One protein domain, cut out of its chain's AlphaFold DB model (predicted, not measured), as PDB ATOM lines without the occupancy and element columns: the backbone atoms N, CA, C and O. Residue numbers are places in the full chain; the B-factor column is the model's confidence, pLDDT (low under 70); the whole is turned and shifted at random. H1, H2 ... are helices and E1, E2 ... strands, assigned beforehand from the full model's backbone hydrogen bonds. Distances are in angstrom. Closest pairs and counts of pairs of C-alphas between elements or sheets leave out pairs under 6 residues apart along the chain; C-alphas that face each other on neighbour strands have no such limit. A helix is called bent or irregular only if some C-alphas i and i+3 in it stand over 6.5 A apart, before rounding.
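AT A GLANCE: This is residues 42 to 157 of the 171 residues of an uncharacterized protein of Caulobacter sp. UNC279MFTsu5.1 (UniProt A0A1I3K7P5). A helical hairpin, H3 and H4, forms the core; H5 packs on H4, H6 crosses H4, and the short H1 and H2 lie near H3. From one end of this helical body a two-stranded hairpin, E1 and E2, reaches out as an arm whose tip, residues 107 to 110, lies at one end of the longest axis. The printed part has 116 residues with six named helices and two named strands in the order H1 H2 H3 H4 E1 E2 H5 H6; the sheet, E1 - E2, is antiparallel, and the class is mostly helix. The whole is compact, with a radius of gyration of the C-alphas of 14.4 A, and the C-alphas span 45 by 30 by 21 A, only just elongated.

IN THESE COORDINATES: Begin at Lys 42 and find C-alpha 44 at (-24.254, -51.984, 7.054), where H1 starts; it holds residues 44 to 50. H2 follows with residues 54 to 60 and is irregular, but only just: C-alphas 55 and 58 are 6.51 A apart. H3 takes residues 63 to 76, 20.0 A from first to last C-alpha, and H4 takes residues 85 to 97, 18.4 A long. Look next at C-alpha 99, at (-30.848, -35.756, 9.145), for the start of E1, residues 99 to 106, 19.6 A long, which bends by 50 degrees at residue 103. E2 returns with residues 111 to 118 over 21.9 A. H5 covers residues 121 to 132 and is 16.6 A long. H6, the longest helix, covers residues 142 to 156 over 21.0 A and ends with C-alpha 156 at (-48.695, -51.342, 3.397).

HOW THE PARTS SIT: Start at H4, the hub, which touches three other helices. H3 and H4 form a helical hairpin and touch at a shallow tilt of 23 degrees, opposite ways; their closest C-alphas, Ala 71 and Ala 88, are 4.0 A apart. H4 and H5 touch at a steep tilt of 41 degrees, opposite ways, closest at the C-alphas of Tyr 92 and Ala 123, 5.1 A. H3, H4 and H5 make an up and down bundle, each helix running against the one before it. With its residues 86 to 90 alone, H4 touches H6, about perpendicular at 81 degrees; the closest C-alphas are Cys 87 and Cys 149, 5.5 A. H1 touches residues 65 to 69 of H3 at a steep tilt of 47 degrees, closest at the C-alphas of Ala 46 and Phe 65, 6.4 A. H2 is close to H3 but not clearly touching, with the C-alphas of Leu 57 and Gln 66 at 6.1 A. E1 and E2 are a hairpin of antiparallel neighbours, where you will find N 102 and O 115 at 2.9 A and N 106 and O 111 at 2.8 A, within hydrogen-bond range. The closest C-alphas of H3 and E1 are Gly 64 and Val 100, 6.1 A apart. H5 and H6 are apart. In H1, H3, H4 and H5 every O i to N i+4 pair is within hydrogen-bond range; H6 has 10 of 11, and H2 has 1 of 3 beside 2 of 4 O i to N i+3 pairs.

THE WHOLE: The two C-alphas farthest apart are those of Gly 110 and Lys 144, 46.1 A. The printed part has no cut from residue 42 to residue 157, and no link is long; H3 to H4 and H5 to H6 are short, and the other links are tight. The mean pLDDT of the printed part is 88.1, and residues 105 to 109 are under 70, where the model's confidence is low.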
ATOM      1  N   LYS A  42     -22.602 -49.726   0.389       75.56
ATOM      2  CA  LYS A  42     -23.799 -49.404   1.191       75.56
ATOM      3  C   LYS A  42     -23.475 -49.569   2.684       75.56
ATOM      4  O   LYS A  42     -22.913 -50.607   3.036       75.56
ATOM      5  N   PRO A  43     -23.891 -48.637   3.566       78.12
ATOM      6  CA  PRO A  43     -23.677 -48.783   5.002       78.12
ATOM      7  C   PRO A  43     -24.357 -50.059   5.510       78.12
ATOM      8  O   PRO A  43     -25.430 -50.437   5.025       78.12
ATOM      9  N   ALA A  44     -23.757 -50.716   6.507       81.62
ATOM     10  CA  ALA A  44     -24.254 -51.984   7.054       81.62
ATOM     11  C   ALA A  44     -25.728 -51.901   7.487       81.62
ATOM     12  O   ALA A  44     -26.490 -52.847   7.298       81.62
ATOM     13  N   GLN A  45     -26.138 -50.734   7.988       83.44
ATOM     14  CA  GLN A  45     -27.520 -50.419   8.344       83.44
ATOM     15  C   GLN A  45     -28.464 -50.528   7.142       83.44
ATOM     16  O   GLN A  45     -29.471 -51.214   7.238       83.44
ATOM     17  N   ALA A  46     -28.124 -49.936   5.989       84.25
ATOM     18  CA  ALA A  46     -28.946 -50.059   4.783       84.25
ATOM     19  C   ALA A  46     -29.026 -51.510   4.301       84.25
ATOM     20  O   ALA A  46     -30.105 -51.985   3.960       84.25
ATOM     21  N   LYS A  47     -27.902 -52.238   4.329       86.12
ATOM     22  CA  LYS A  47     -27.859 -53.648   3.924       86.12
ATOM     23  C   LYS A  47     -28.749 -54.532   4.804       86.12
ATOM     24  O   LYS A  47     -29.415 -55.425   4.294       86.12
ATOM     25  N   ALA A  48     -28.797 -54.262   6.109       85.56
ATOM     26  CA  ALA A  48     -29.653 -54.991   7.044       85.56
ATOM     27  C   ALA A  48     -31.159 -54.812   6.761       85.56
ATOM     28  O   ALA A  48     -31.959 -55.657   7.160       85.56
ATOM     29  N   LEU A  49     -31.556 -53.738   6.069       87.94
ATOM     30  CA  LEU A  49     -32.957 -53.450   5.750       87.94
ATOM     31  C   LEU A  49     -33.429 -54.072   4.434       87.94
ATOM     32  O   LEU A  49     -34.629 -54.276   4.261       87.94
ATOM     33  N   GLU A  50     -32.518 -54.427   3.524       87.00
ATOM     34  CA  GLU A  50     -32.874 -54.985   2.210       87.00
ATOM     35  C   GLU A  50     -33.677 -56.287   2.324       87.00
ATOM     36  O   GLU A  50     -34.572 -56.548   1.519       87.00
ATOM     37  N   THR A  51     -33.379 -57.093   3.344       87.50
ATOM     38  CA  THR A  51     -34.052 -58.370   3.618       87.50
ATOM     39  C   THR A  51     -35.236 -58.235   4.573       87.50
ATOM     40  O   THR A  51     -35.920 -59.220   4.841       87.50
ATOM     41  N   MET A  52     -35.475 -57.046   5.128       89.25
ATOM     42  CA  MET A  52     -36.519 -56.829   6.127       89.25
ATOM     43  C   MET A  52     -37.905 -56.825   5.464       89.25
ATOM     44  O   MET A  52     -38.089 -56.169   4.436       89.25
ATOM     45  N   PRO A  53     -38.925 -57.510   6.005       88.38
ATOM     46  CA  PRO A  53     -40.272 -57.406   5.456       88.38
ATOM     47  C   PRO A  53     -40.800 -55.973   5.602       88.38
ATOM     48  O   PRO A  53     -40.458 -55.257   6.543       88.38
ATOM     49  N   LEU A  54     -41.643 -55.538   4.660       85.25
ATOM     50  CA  LEU A  54     -42.136 -54.153   4.615       85.25
ATOM     51  C   LEU A  54     -42.880 -53.750   5.902       85.25
ATOM     52  O   LEU A  54     -42.772 -52.615   6.356       85.25
ATOM     53  N   THR A  55     -43.563 -54.710   6.528       82.94
ATOM     54  CA  THR A  55     -44.253 -54.544   7.812       82.94
ATOM     55  C   THR A  55     -43.309 -54.229   8.972       82.94
ATOM     56  O   THR A  55     -43.692 -53.499   9.879       82.94
ATOM     57  N   GLU A  56     -42.073 -54.730   8.953       85.94
ATOM     58  CA  GLU A  56     -41.075 -54.449   9.993       85.94
ATOM     59  C   GLU A  56     -40.309 -53.145   9.745       85.94
ATOM     60  O   GLU A  56     -39.784 -52.540  10.683       85.94
ATOM     61  N   LEU A  57     -40.290 -52.678   8.494       85.38
ATOM     62  CA  LEU A  57     -39.534 -51.500   8.085       85.38
ATOM     63  C   LEU A  57     -40.014 -50.209   8.778       85.38
ATOM     64  O   LEU A  57     -39.198 -49.321   8.997       85.38
ATOM     65  N   SER A  58     -41.297 -50.080   9.158       78.69
ATOM     66  CA  SER A  58     -41.810 -48.842   9.792       78.69
ATOM     67  C   SER A  58     -41.258 -48.531  11.156       78.69
ATOM     68  O   SER A  58     -41.212 -47.364  11.526       78.69
ATOM     69  N   TRP A  59     -40.969 -49.558  11.940       76.88
ATOM     70  CA  TRP A  59     -40.737 -49.383  13.366       76.88
ATOM     71  C   TRP A  59     -39.316 -49.767  13.767       76.88
ATOM     72  O   TRP A  59     -38.862 -49.363  14.833       76.88
ATOM     73  N   ARG A  60     -38.595 -50.519  12.919       77.75
ATOM     74  CA  ARG A  60     -37.195 -50.896  13.163       77.75
ATOM     75  C   ARG A  60     -36.169 -49.971  12.522       77.75
ATOM     76  O   ARG A  60     -35.039 -49.926  13.002       77.75
ATOM     77  N   ALA A  61     -36.516 -49.285  11.435       78.50
ATOM     78  CA  ALA A  61     -35.571 -48.452  10.703       78.50
ATOM     79  C   ALA A  61     -35.667 -46.979  11.144       78.50
ATOM     80  O   ALA A  61     -36.776 -46.472  11.320       78.50
ATOM     81  N   PRO A  62     -34.537 -46.259  11.277       80.75
ATOM     82  CA  PRO A  62     -34.559 -44.799  11.332       80.75
ATOM     83  C   PRO A  62     -35.219 -44.241  10.064       80.75
ATOM     84  O   PRO A  62     -35.027 -44.816   8.991       80.75
ATOM     85  N   SER A  63     -35.943 -43.122  10.168       81.31
ATOM     86  CA  SER A  63     -36.781 -42.581   9.083       81.31
ATOM     87  C   SER A  63     -36.041 -42.509   7.741       81.31
ATOM     88  O   SER A  63     -36.400 -43.225   6.810       81.31
ATOM     89  N   GLY A  64     -34.892 -41.832   7.659       88.38
ATOM     90  CA  GLY A  64     -34.186 -41.709   6.377       88.38
ATOM     91  C   GLY A  64     -33.752 -43.047   5.752       88.38
ATOM     92  O   GLY A  64     -33.717 -43.175   4.529       88.38
ATOM     93  N   PHE A  65     -33.490 -44.082   6.559       89.81
ATOM     94  CA  PHE A  65     -33.247 -45.435   6.052       89.81
ATOM     95  C   PHE A  65     -34.536 -46.157   5.630       89.81
ATOM     96  O   PHE A  65     -34.524 -46.895   4.642       89.81
ATOM     97  N   GLN A  66     -35.639 -45.940   6.351       90.94
ATOM     98  CA  GLN A  66     -36.967 -46.424   5.979       90.94
ATOM     99  C   GLN A  66     -37.385 -45.859   4.616       90.94
ATOM    100  O   GLN A  66     -37.780 -46.618   3.730       90.94
ATOM    101  N   GLU A  67     -37.280 -44.542   4.437       93.19
ATOM    102  CA  GLU A  67     -37.603 -43.873   3.178       93.19
ATOM    103  C   GLU A  67     -36.697 -44.356   2.038       93.19
ATOM    104  O   GLU A  67     -37.194 -44.667   0.957       93.19
ATOM    105  N   TYR A  68     -35.395 -44.527   2.280       94.31
ATOM    106  CA  TYR A  68     -34.475 -45.070   1.275       94.31
ATOM    107  C   TYR A  68     -34.870 -46.475   0.807       94.31
ATOM    108  O   TYR A  68     -34.875 -46.757  -0.394       94.31
ATOM    109  N   GLU A  69     -35.190 -47.372   1.739       94.38
ATOM    110  CA  GLU A  69     -35.538 -48.748   1.389       94.38
ATOM    111  C   GLU A  69     -36.904 -48.822   0.696       94.38
ATOM    112  O   GLU A  69     -37.074 -49.590  -0.252       94.38
ATOM    113  N   LEU A  70     -37.860 -47.980   1.096       94.12
ATOM    114  CA  LEU A  70     -39.141 -47.864   0.403       94.12
ATOM    115  C   LEU A  70     -38.956 -47.355  -1.033       94.12
ATOM    116  O   LEU A  70     -39.501 -47.945  -1.965       94.12
ATOM    117  N   ALA A  71     -38.135 -46.320  -1.217       96.38
ATOM    118  CA  ALA A  71     -37.790 -45.789  -2.531       96.38
ATOM    119  C   ALA A  71     -37.189 -46.867  -3.439       96.38
ATOM    120  O   ALA A  71     -37.623 -47.040  -4.574       96.38
ATOM    121  N   ARG A  72     -36.249 -47.658  -2.906       95.81
ATOM    122  CA  ARG A  72     -35.619 -48.767  -3.631       95.81
ATOM    123  C   ARG A  72     -36.635 -49.823  -4.057       95.81
ATOM    124  O   ARG A  72     -36.549 -50.336  -5.168       95.81
ATOM    125  N   ARG A  73     -37.603 -50.157  -3.201       95.50
ATOM    126  CA  ARG A  73     -38.655 -51.130  -3.536       95.50
ATOM    127  C   ARG A  73     -39.575 -50.632  -4.633       95.50
ATOM    128  O   ARG A  73     -39.887 -51.412  -5.525       95.50
ATOM    129  N   PHE A  74     -39.949 -49.356  -4.600       96.94
ATOM    130  CA  PHE A  74     -40.683 -48.727  -5.694       96.94
ATOM    131  C   PHE A  74     -39.851 -48.616  -6.971       96.94
ATOM    132  O   PHE A  74     -40.399 -48.716  -8.059       96.94
ATOM    133  N   GLU A  75     -38.535 -48.454  -6.880       97.44
ATOM    134  CA  GLU A  75     -37.686 -48.456  -8.069       97.44
ATOM    135  C   GLU A  75     -37.623 -49.851  -8.711       97.44
ATOM    136  O   GLU A  75     -37.795 -49.994  -9.919       97.44
ATOM    137  N   THR A  76     -37.382 -50.896  -7.911       96.12
ATOM    138  CA  THR A  76     -37.065 -52.239  -8.428       96.12
ATOM    139  C   THR A  76     -38.252 -53.200  -8.477       96.12
ATOM    140  O   THR A  76     -38.130 -54.284  -9.038       96.12
ATOM    141  N   GLY A  77     -39.372 -52.870  -7.836       94.62
ATOM    142  CA  GLY A  77     -40.538 -53.750  -7.729       94.62
ATOM    143  C   GLY A  77     -40.373 -54.942  -6.781       94.62
ATOM    144  O   GLY A  77     -40.933 -56.008  -7.029       94.62
ATOM    145  N   VAL A  78     -39.544 -54.824  -5.737       91.81
ATOM    146  CA  VAL A  78     -39.236 -55.957  -4.839       91.81
ATOM    147  C   VAL A  78     -40.004 -55.876  -3.523       91.81
ATOM    148  O   VAL A  78     -40.426 -54.808  -3.089       91.81
ATOM    149  N   GLY A  79     -40.154 -57.020  -2.848       86.06
ATOM    150  CA  GLY A  79     -40.787 -57.075  -1.527       86.06
ATOM    151  C   GLY A  79     -42.301 -56.850  -1.550       86.06
ATOM    152  O   GLY A  79     -42.844 -56.344  -0.572       86.06
ATOM    153  N   GLY A  80     -42.968 -57.200  -2.657       87.06
ATOM    154  CA  GLY A  80     -44.423 -57.070  -2.818       87.06
ATOM    155  C   GLY A  80     -44.900 -55.667  -3.205       87.06
ATOM    156  O   GLY A  80     -46.099 -55.405  -3.170       87.06
ATOM    157  N   VAL A  81     -43.979 -54.773  -3.568       92.12
ATOM    158  CA  VAL A  81     -44.276 -53.412  -4.025       92.12
ATOM    159  C   VAL A  81     -44.200 -53.382  -5.548       92.12
ATOM    160  O   VAL A  81     -43.200 -53.813  -6.113       92.12
ATOM    161  N   SER A  82     -45.236 -52.883  -6.220       94.31
ATOM    162  CA  SER A  82     -45.191 -52.658  -7.671       94.31
ATOM    163  C   SER A  82     -44.244 -51.498  -8.006       94.31
ATOM    164  O   SER A  82     -44.267 -50.501  -7.279       94.31
ATOM    165  N   PRO A  83     -43.446 -51.580  -9.090       96.88
ATOM    166  CA  PRO A  83     -42.602 -50.469  -9.506       96.88
ATOM    167  C   PRO A  83     -43.392 -49.172  -9.717       96.88
ATOM    168  O   PRO A  83     -44.432 -49.174 -10.377       96.88
ATOM    169  N   ASP A  84     -42.877 -48.068  -9.188       97.44
ATOM    170  CA  ASP A  84     -43.474 -46.737  -9.265       97.44
ATOM    171  C   ASP A  84     -42.377 -45.669  -9.157       97.44
ATOM    172  O   ASP A  84     -41.939 -45.294  -8.068       97.44
ATOM    173  N   MET A  85     -41.898 -45.190 -10.307       97.69
ATOM    174  CA  MET A  85     -40.740 -44.293 -10.350       97.69
ATOM    175  C   MET A  85     -41.006 -42.941  -9.673       97.69
ATOM    176  O   MET A  85     -40.095 -42.346  -9.101       97.69
ATOM    177  N   GLU A  86     -42.251 -42.462  -9.687       97.25
ATOM    178  CA  GLU A  86     -42.622 -41.210  -9.021       97.25
ATOM    179  C   GLU A  86     -42.480 -41.346  -7.500       97.25
ATOM    180  O   GLU A  86     -41.860 -40.495  -6.859       97.25
ATOM    181  N   CYS A  87     -42.952 -42.461  -6.928       96.75
ATOM    182  CA  CYS A  87     -42.766 -42.734  -5.504       96.75
ATOM    183  C   CYS A  87     -41.324 -43.089  -5.138       96.75
ATOM    184  O   CYS A  87     -40.874 -42.712  -4.055       96.75
ATOM    185  N   ALA A  88     -40.570 -43.732  -6.032       98.00
ATOM    186  CA  ALA A  88     -39.137 -43.936  -5.838       98.00
ATOM    187  C   ALA A  88     -38.400 -42.593  -5.697       98.00
ATOM    188  O   ALA A  88     -37.698 -42.367  -4.712       98.00
ATOM    189  N   LEU A  89     -38.611 -41.664  -6.635       97.88
ATOM    190  CA  LEU A  89     -38.006 -40.330  -6.595       97.88
ATOM    191  C   LEU A  89     -38.446 -39.531  -5.363       97.88
ATOM    192  O   LEU A  89     -37.615 -38.881  -4.725       97.88
ATOM    193  N   PHE A  90     -39.730 -39.601  -5.001       97.06
ATOM    194  CA  PHE A  90     -40.261 -38.941  -3.812       97.06
ATOM    195  C   PHE A  90     -39.572 -39.432  -2.530       97.06
ATOM    196  O   PHE A  90     -38.979 -38.637  -1.803       97.06
ATOM    197  N   PHE A  91     -39.569 -40.742  -2.277       96.62
ATOM    198  CA  PHE A  91     -38.981 -41.284  -1.051       96.62
ATOM    199  C   PHE A  91     -37.455 -41.179  -1.022       96.62
ATOM    200  O   PHE A  91     -36.882 -40.961   0.046       96.62
ATOM    201  N   TYR A  92     -36.774 -41.247  -2.171       96.88
ATOM    202  CA  TYR A  92     -35.350 -40.920  -2.212       96.88
ATOM    203  C   TYR A  92     -35.090 -39.460  -1.849       96.88
ATOM    204  O   TYR A  92     -34.091 -39.176  -1.192       96.88
ATOM    205  N   THR A  93     -35.980 -38.545  -2.237       95.50
ATOM    206  CA  THR A  93     -35.880 -37.131  -1.858       95.50
ATOM    207  C   THR A  93     -36.054 -36.949  -0.357       95.50
ATOM    208  O   THR A  93     -35.206 -36.313   0.260       95.50
ATOM    209  N   GLU A  94     -37.064 -37.568   0.253       94.19
ATOM    210  CA  GLU A  94     -37.254 -37.543   1.713       94.19
ATOM    211  C   GLU A  94     -36.034 -38.111   2.462       94.19
ATOM    212  O   GLU A  94     -35.490 -37.477   3.366       94.19
ATOM    213  N   ALA A  95     -35.515 -39.264   2.031       93.44
ATOM    214  CA  ALA A  95     -34.312 -39.846   2.623       93.44
ATOM    215  C   ALA A  95     -33.068 -38.954   2.450       93.44
ATOM    216  O   ALA A  95     -32.177 -38.949   3.298       93.44
ATOM    217  N   ALA A  96     -32.989 -38.200   1.353       92.75
ATOM    218  CA  ALA A  96     -31.882 -37.303   1.039       92.75
ATOM    219  C   ALA A  96     -31.950 -35.941   1.750       92.75
ATOM    220  O   ALA A  96     -30.970 -35.197   1.681       92.75
ATOM    221  N   THR A  97     -33.060 -35.599   2.409       90.31
ATOM    222  CA  THR A  97     -33.243 -34.309   3.098       90.31
ATOM    223  C   THR A  97     -33.248 -34.437   4.616       90.31
ATOM    224  O   THR A  97     -32.845 -33.499   5.304       90.31
ATOM    225  N   GLN A  98     -33.663 -35.582   5.153       85.38
ATOM    226  CA  GLN A  98     -33.698 -35.807   6.594       85.38
ATOM    227  C   GLN A  98     -32.298 -35.999   7.187       85.38
ATOM    228  O   GLN A  98     -31.437 -36.659   6.607       85.38
ATOM    229  N   THR A  99     -32.074 -35.474   8.390       84.44
ATOM    230  CA  THR A  99     -30.848 -35.756   9.145       84.44
ATOM    231  C   THR A  99     -30.857 -37.208   9.617       84.44
ATOM    232  O   THR A  99     -31.804 -37.638  10.274       84.44
ATOM    233  N   VAL A 100     -29.799 -37.960   9.313       81.75
ATOM    234  CA  VAL A 100     -29.681 -39.375   9.692       81.75
ATOM    235  C   VAL A 100     -28.365 -39.617  10.410       81.75
ATOM    236  O   VAL A 100     -27.308 -39.184   9.954       81.75
ATOM    237  N   VAL A 101     -28.434 -40.354  11.517       82.00
ATOM    238  CA  VAL A 101     -27.250 -40.887  12.192       82.00
ATOM    239  C   VAL A 101     -26.889 -42.211  11.534       82.00
ATOM    240  O   VAL A 101     -27.642 -43.183  11.622       82.00
ATOM    241  N   VAL A 102     -25.747 -42.249  10.859       80.81
ATOM    242  CA  VAL A 102     -25.205 -43.473  10.271       80.81
ATOM    243  C   VAL A 102     -24.037 -43.914  11.137       80.81
ATOM    244  O   VAL A 102     -23.153 -43.120  11.457       80.81
ATOM    245  N   ARG A 103     -24.049 -45.183  11.539       76.94
ATOM    246  CA  ARG A 103     -22.966 -45.767  12.328       76.94
ATOM    247  C   ARG A 103     -22.025 -46.474  11.373       76.94
ATOM    248  O   ARG A 103     -22.391 -47.499  10.796       76.94
ATOM    249  N   GLU A 104     -20.832 -45.924  11.216       73.50
ATOM    250  CA  GLU A 104     -19.836 -46.404  10.261       73.50
ATOM    251  C   GLU A 104     -18.582 -46.861  10.999       73.50
ATOM    252  O   GLU A 104     -18.239 -46.352  12.071       73.50
ATOM    253  N   THR A 105     -17.901 -47.858  10.438       69.38
ATOM    254  CA  THR A 105     -16.604 -48.290  10.952       69.38
ATOM    255  C   THR A 105     -15.568 -47.275  10.496       69.38
ATOM    256  O   THR A 105     -15.190 -47.260   9.333       69.38
ATOM    257  N   ASN A 106     -15.069 -46.442  11.402       67.12
ATOM    258  CA  ASN A 106     -13.981 -45.534  11.087       67.12
ATOM    259  C   ASN A 106     -12.654 -46.150  11.543       67.12
ATOM    260  O   ASN A 106     -12.273 -46.087  12.715       67.12
ATOM    261  N   VAL A 107     -11.928 -46.736  10.591       65.56
ATOM    262  CA  VAL A 107     -10.599 -47.321  10.830       65.56
ATOM    263  C   VAL A 107      -9.563 -46.293  11.296       65.56
ATOM    264  O   VAL A 107      -8.661 -46.658  12.044       65.56
ATOM    265  N   GLN A 108      -9.694 -45.014  10.926       68.50
ATOM    266  CA  GLN A 108      -8.783 -43.953  11.377       68.50
ATOM    267  C   GLN A 108      -9.040 -43.545  12.832       68.50
ATOM    268  O   GLN A 108      -8.103 -43.184  13.540       68.50
ATOM    269  N   MET A 109     -10.291 -43.628  13.292       69.44
ATOM    270  CA  MET A 109     -10.675 -43.349  14.681       69.44
ATOM    271  C   MET A 109     -10.709 -44.602  15.573       69.44
ATOM    272  O   MET A 109     -11.087 -44.515  16.738       69.44
ATOM    273  N   GLY A 110     -10.296 -45.763  15.053       72.19
ATOM    274  CA  GLY A 110     -10.126 -46.987  15.836       72.19
ATOM    275  C   GLY A 110     -11.425 -47.673  16.273       72.19
ATOM    276  O   GLY A 110     -11.410 -48.395  17.269       72.19
ATOM    277  N   GLY A 111     -12.545 -47.477  15.567       75.56
ATOM    278  CA  GLY A 111     -13.804 -48.128  15.942       75.56
ATOM    279  C   GLY A 111     -15.047 -47.625  15.215       75.56
ATOM    280  O   GLY A 111     -14.970 -46.954  14.190       75.56
ATOM    281  N   MET A 112     -16.215 -47.983  15.753       78.25
ATOM    282  CA  MET A 112     -17.512 -47.523  15.247       78.25
ATOM    283  C   MET A 112     -17.754 -46.077  15.673       78.25
ATOM    284  O   MET A 112     -17.694 -45.773  16.864       78.25
ATOM    285  N   VAL A 113     -18.066 -45.207  14.715       77.50
ATOM    286  CA  VAL A 113     -18.366 -43.794  14.960       77.50
ATOM    287  C   VAL A 113     -19.759 -43.478  14.427       77.50
ATOM    288  O   VAL A 113     -20.120 -43.868  13.315       77.50
ATOM    289  N   ASP A 114     -20.546 -42.777  15.240       80.81
ATOM    290  CA  ASP A 114     -21.833 -42.229  14.823       80.81
ATOM    291  C   ASP A 114     -21.590 -40.917  14.074       80.81
ATOM    292  O   ASP A 114     -21.101 -39.941  14.645       80.81
ATOM    293  N   THR A 115     -21.927 -40.906  12.788       79.44
ATOM    294  CA  THR A 115     -21.790 -39.737  11.919       79.44
ATOM    295  C   THR A 115     -23.171 -39.198  11.579       79.44
ATOM    296  O   THR A 115     -24.037 -39.917  11.077       79.44
ATOM    297  N   ASN A 116     -23.381 -37.912  11.857       81.44
ATOM    298  CA  ASN A 116     -24.612 -37.218  11.507       81.44
ATOM    299  C   ASN A 116     -24.508 -36.701  10.077       81.44
ATOM    300  O   ASN A 116     -23.722 -35.799   9.793       81.44
ATOM    301  N   TYR A 117     -25.326 -37.252   9.193       80.62
ATOM    302  CA  TYR A 117     -25.421 -36.807   7.816       80.62
ATOM    303  C   TYR A 117     -26.647 -35.915   7.633       80.62
ATOM    304  O   TYR A 117     -27.751 -36.271   8.049       80.62
ATOM    305  N   LEU A 118     -26.465 -34.774   6.964       82.44
ATOM    306  CA  LEU A 118     -27.574 -33.974   6.451       82.44
ATOM    307  C   LEU A 118     -28.097 -34.648   5.177       82.44
ATOM    308  O   LEU A 118     -27.581 -34.400   4.090       82.44
ATOM    309  N   GLY A 119     -29.070 -35.546   5.308       85.94
ATOM    310  CA  GLY A 119     -29.527 -36.402   4.216       85.94
ATOM    311  C   GLY A 119     -28.716 -37.684   4.092       85.94
ATOM    312  O   GLY A 119     -27.490 -37.682   4.222       85.94
ATOM    313  N   LEU A 120     -29.386 -38.787   3.774       88.88
ATOM    314  CA  LEU A 120     -28.740 -40.079   3.617       88.88
ATOM    315  C   LEU A 120     -27.901 -40.124   2.315       88.88
ATOM    316  O   LEU A 120     -28.470 -40.028   1.220       88.88
ATOM    317  N   PRO A 121     -26.567 -40.335   2.376       87.94
ATOM    318  CA  PRO A 121     -25.704 -40.272   1.189       87.94
ATOM    319  C   PRO A 121     -26.094 -41.254   0.075       87.94
ATOM    320  O   PRO A 121     -26.052 -40.927  -1.112       87.94
ATOM    321  N   ILE A 122     -26.528 -42.469   0.431       88.62
ATOM    322  CA  ILE A 122     -26.995 -43.460  -0.555       88.62
ATOM    323  C   ILE A 122     -28.282 -43.032  -1.273       88.62
ATOM    324  O   ILE A 122     -28.454 -43.382  -2.440       88.62
ATOM    325  N   ALA A 123     -29.153 -42.247  -0.632       93.06
ATOM    326  CA  ALA A 123     -30.359 -41.714  -1.263       93.06
ATOM    327  C   ALA A 123     -30.017 -40.593  -2.255       93.06
ATOM    328  O   ALA A 123     -30.465 -40.624  -3.399       93.06
ATOM    329  N   ARG A 124     -29.122 -39.667  -1.878       91.62
ATOM    330  CA  ARG A 124     -28.606 -38.637  -2.802       91.62
ATOM    331  C   ARG A 124     -27.936 -39.243  -4.030       91.62
ATOM    332  O   ARG A 124     -28.151 -38.772  -5.144       91.62
ATOM    333  N   ARG A 125     -27.137 -40.299  -3.842       90.50
ATOM    334  CA  ARG A 125     -26.518 -41.035  -4.955       90.50
ATOM    335  C   ARG A 125     -27.566 -41.655  -5.876       90.50
ATOM    336  O   ARG A 125     -27.425 -41.546  -7.092       90.50
ATOM    337  N   ALA A 126     -28.618 -42.256  -5.320       93.50
ATOM    338  CA  ALA A 126     -29.718 -42.797  -6.116       93.50
ATOM    339  C   ALA A 126     -30.416 -41.703  -6.940       93.50
ATOM    340  O   ALA A 126     -30.583 -41.887  -8.141       93.50
ATOM    341  N   LEU A 127     -30.711 -40.537  -6.349       95.00
ATOM    342  CA  LEU A 127     -31.281 -39.394  -7.078       95.00
ATOM    343  C   LEU A 127     -30.370 -38.903  -8.203       95.00
ATOM    344  O   LEU A 127     -30.851 -38.644  -9.300       95.00
ATOM    345  N   LYS A 128     -29.058 -38.792  -7.958       94.06
ATOM    346  CA  LYS A 128     -28.086 -38.387  -8.987       94.06
ATOM    347  C   LYS A 128     -28.059 -39.374 -10.156       94.06
ATOM    348  O   LYS A 128     -28.033 -38.935 -11.302       94.06
ATOM    349  N   ARG A 129     -28.087 -40.683  -9.876       95.19
ATOM    350  CA  ARG A 129     -28.167 -41.727 -10.911       95.19
ATOM    351  C   ARG A 129     -29.470 -41.622 -11.700       95.19
ATOM    352  O   ARG A 129     -29.422 -41.515 -12.913       95.19
ATOM    353  N   LEU A 130     -30.611 -41.584 -11.014       95.94
ATOM    354  CA  LEU A 130     -31.920 -41.487 -11.657       95.94
ATOM    355  C   LEU A 130     -32.038 -40.218 -12.513       95.94
ATOM    356  O   LEU A 130     -32.513 -40.285 -13.641       95.94
ATOM    357  N   ALA A 131     -31.520 -39.086 -12.033       95.56
ATOM    358  CA  ALA A 131     -31.468 -37.852 -12.808       95.56
ATOM    359  C   ALA A 131     -30.583 -37.981 -14.059       95.56
ATOM    360  O   ALA A 131     -30.949 -37.458 -15.111       95.56
ATOM    361  N   ALA A 132     -29.449 -38.687 -13.972       94.75
ATOM    362  CA  ALA A 132     -28.606 -38.987 -15.131       94.75
ATOM    363  C   ALA A 132     -29.320 -39.893 -16.153       94.75
ATOM    364  O   ALA A 132     -29.125 -39.720 -17.354       94.75
ATOM    365  N   ASP A 133     -30.199 -40.779 -15.682       96.44
ATOM    366  CA  ASP A 133     -31.069 -41.625 -16.510       96.44
ATOM    367  C   ASP A 133     -32.303 -40.864 -17.058       96.44
ATOM    368  O   ASP A 133     -33.124 -41.429 -17.779       96.44
ATOM    369  N   GLY A 134     -32.454 -39.571 -16.738       97.38
ATOM    370  CA  GLY A 134     -33.568 -38.721 -17.177       97.38
ATOM    371  C   GLY A 134     -34.803 -38.758 -16.270       97.38
ATOM    372  O   GLY A 134     -35.800 -38.093 -16.554       97.38
ATOM    373  N   HIS A 135     -34.750 -39.490 -15.158       97.00
ATOM    374  CA  HIS A 135     -35.803 -39.529 -14.152       97.00
ATOM    375  C   HIS A 135     -35.632 -38.382 -13.154       97.00
ATOM    376  O   HIS A 135     -34.732 -38.380 -12.316       97.00
ATOM    377  N   VAL A 136     -36.527 -37.402 -13.220       95.12
ATOM    378  CA  VAL A 136     -36.542 -36.252 -12.312       95.12
ATOM    379  C   VAL A 136     -37.963 -36.058 -11.809       95.12
ATOM    380  O   VAL A 136     -38.903 -36.155 -12.592       95.12
ATOM    381  N   LEU A 137     -38.118 -35.772 -10.514       93.12
ATOM    382  CA  LEU A 137     -39.389 -35.338  -9.940       93.12
ATOM    383  C   LEU A 137     -39.389 -33.805  -9.898       93.12
ATOM    384  O   LEU A 137     -38.653 -33.224  -9.091       93.12
ATOM    385  N   PRO A 138     -40.157 -33.122 -10.763       93.75
ATOM    386  CA  PRO A 138     -40.218 -31.672 -10.747       93.75
ATOM    387  C   PRO A 138     -40.723 -31.174  -9.396       93.75
ATOM    388  O   PRO A 138     -41.628 -31.748  -8.791       93.75
ATOM    389  N   ARG A 139     -40.190 -30.039  -8.937       89.06
ATOM    390  CA  ARG A 139     -40.624 -29.432  -7.670       89.06
ATOM    391  C   ARG A 139     -42.125 -29.118  -7.649       89.06
ATOM    392  O   ARG A 139     -42.735 -29.167  -6.587       89.06
ATOM    393  N   THR A 140     -42.711 -28.808  -8.806       93.12
ATOM    394  CA  THR A 140     -44.155 -28.570  -8.970       93.12
ATOM    395  C   THR A 140     -44.996 -29.802  -8.663       93.12
ATOM    396  O   THR A 140     -46.124 -29.672  -8.199       93.12
ATOM    397  N   ASP A 141     -44.428 -30.988  -8.871       93.94
ATOM    398  CA  ASP A 141     -45.143 -32.257  -8.780       93.94
ATOM    399  C   ASP A 141     -44.938 -32.907  -7.408       93.94
ATOM    400  O   ASP A 141     -45.686 -33.802  -7.022       93.94
ATOM    401  N   TYR A 142     -43.984 -32.396  -6.622       90.69
ATOM    402  CA  TYR A 142     -43.628 -32.922  -5.307       90.69
ATOM    403  C   TYR A 142     -44.816 -33.025  -4.350       90.69
ATOM    404  O   TYR A 142     -44.995 -34.050  -3.706       90.69
ATOM    405  N   ALA A 143     -45.650 -31.984  -4.265       91.12
ATOM    406  CA  ALA A 143     -46.803 -31.973  -3.362       91.12
ATOM    407  C   ALA A 143     -47.870 -33.005  -3.762       91.12
ATOM    408  O   ALA A 143     -48.539 -33.588  -2.914       91.12
ATOM    409  N   LYS A 144     -48.025 -33.253  -5.065       94.19
ATOM    410  CA  LYS A 144     -48.941 -34.275  -5.575       94.19
ATOM    411  C   LYS A 144     -48.387 -35.676  -5.309       94.19
ATOM    412  O   LYS A 144     -49.122 -36.539  -4.827       94.19
ATOM    413  N   ALA A 145     -47.101 -35.874  -5.598       91.75
ATOM    414  CA  ALA A 145     -46.399 -37.121  -5.334       91.75
ATOM    415  C   ALA A 145     -46.424 -37.454  -3.840       91.75
ATOM    416  O   ALA A 145     -46.727 -38.588  -3.483       91.75
ATOM    417  N   SER A 146     -46.204 -36.473  -2.959       91.50
ATOM    418  CA  SER A 146     -46.178 -36.698  -1.514       91.50
ATOM    419  C   SER A 146     -47.499 -37.264  -1.004       91.50
ATOM    420  O   SER A 146     -47.486 -38.318  -0.377       91.50
ATOM    421  N   MET A 147     -48.642 -36.652  -1.331       92.19
ATOM    422  CA  MET A 147     -49.955 -37.152  -0.901       92.19
ATOM    423  C   MET A 147     -50.178 -38.601  -1.346       92.19
ATOM    424  O   MET A 147     -50.427 -39.479  -0.521       92.19
ATOM    425  N   ARG A 148     -50.000 -38.880  -2.643       95.62
ATOM    426  CA  ARG A 148     -50.207 -40.224  -3.197       95.62
ATOM    427  C   ARG A 148     -49.245 -41.250  -2.602       95.62
ATOM    428  O   ARG A 148     -49.658 -42.360  -2.276       95.62
ATOM    429  N   CYS A 149     -47.964 -40.917  -2.498       93.88
ATOM    430  CA  CYS A 149     -46.949 -41.860  -2.048       93.88
ATOM    431  C   CYS A 149     -47.052 -42.119  -0.542       93.88
ATOM    432  O   CYS A 149     -46.836 -43.253  -0.120       93.88
ATOM    433  N   TRP A 150     -47.465 -41.134   0.264       91.31
ATOM    434  CA  TRP A 150     -47.799 -41.350   1.675       91.31
ATOM    435  C   TRP A 150     -49.061 -42.199   1.858       91.31
ATOM    436  O   TRP A 150     -49.066 -43.075   2.725       91.31
ATOM    437  N   ASP A 151     -50.089 -42.027   1.023       91.56
ATOM    438  CA  ASP A 151     -51.277 -42.893   1.043       91.56
ATOM    439  C   ASP A 151     -50.932 -44.337   0.660       91.56
ATOM    440  O   ASP A 151     -51.334 -45.290   1.337       91.56
ATOM    441  N   LEU A 152     -50.119 -44.509  -0.388       88.75
ATOM    442  CA  LEU A 152     -49.586 -45.813  -0.778       88.75
ATOM    443  C   LEU A 152     -48.757 -46.414   0.346       88.75
ATOM    444  O   LEU A 152     -48.969 -47.579   0.674       88.75
ATOM    445  N   LYS A 153     -47.883 -45.624   0.987       86.50
ATOM    446  CA  LYS A 153     -47.146 -46.041   2.183       86.50
ATOM    447  C   LYS A 153     -48.152 -46.588   3.189       86.50
ATOM    448  O   LYS A 153     -48.137 -47.781   3.444       86.50
ATOM    449  N   ALA A 154     -49.111 -45.787   3.651       86.50
ATOM    450  CA  ALA A 154     -50.110 -46.188   4.646       86.50
ATOM    451  C   ALA A 154     -50.904 -47.466   4.303       86.50
ATOM    452  O   ALA A 154     -51.358 -48.148   5.224       86.50
ATOM    453  N   SER A 155     -51.059 -47.809   3.019       86.12
ATOM    454  CA  SER A 155     -51.699 -49.060   2.586       86.12
ATOM    455  C   SER A 155     -50.904 -50.323   2.954       86.12
ATOM    456  O   SER A 155     -51.503 -51.368   3.204       86.12
ATOM    457  N   PHE A 156     -49.575 -50.223   3.054       82.62
ATOM    458  CA  PHE A 156     -48.695 -51.342   3.397       82.62
ATOM    459  C   PHE A 156     -48.561 -51.585   4.900       82.62
ATOM    460  O   PHE A 156     -48.109 -52.659   5.305       82.62
ATOM    461  N   TRP A 157     -48.934 -50.610   5.736       80.25
ATOM    462  CA  TRP A 157     -48.770 -50.727   7.182       80.25
ATOM    463  C   TRP A 157     -50.034 -51.207   7.894       80.25
ATOM    464  O   TRP A 157     -51.136 -50.708   7.620       80.25
TER     465      TRP A 157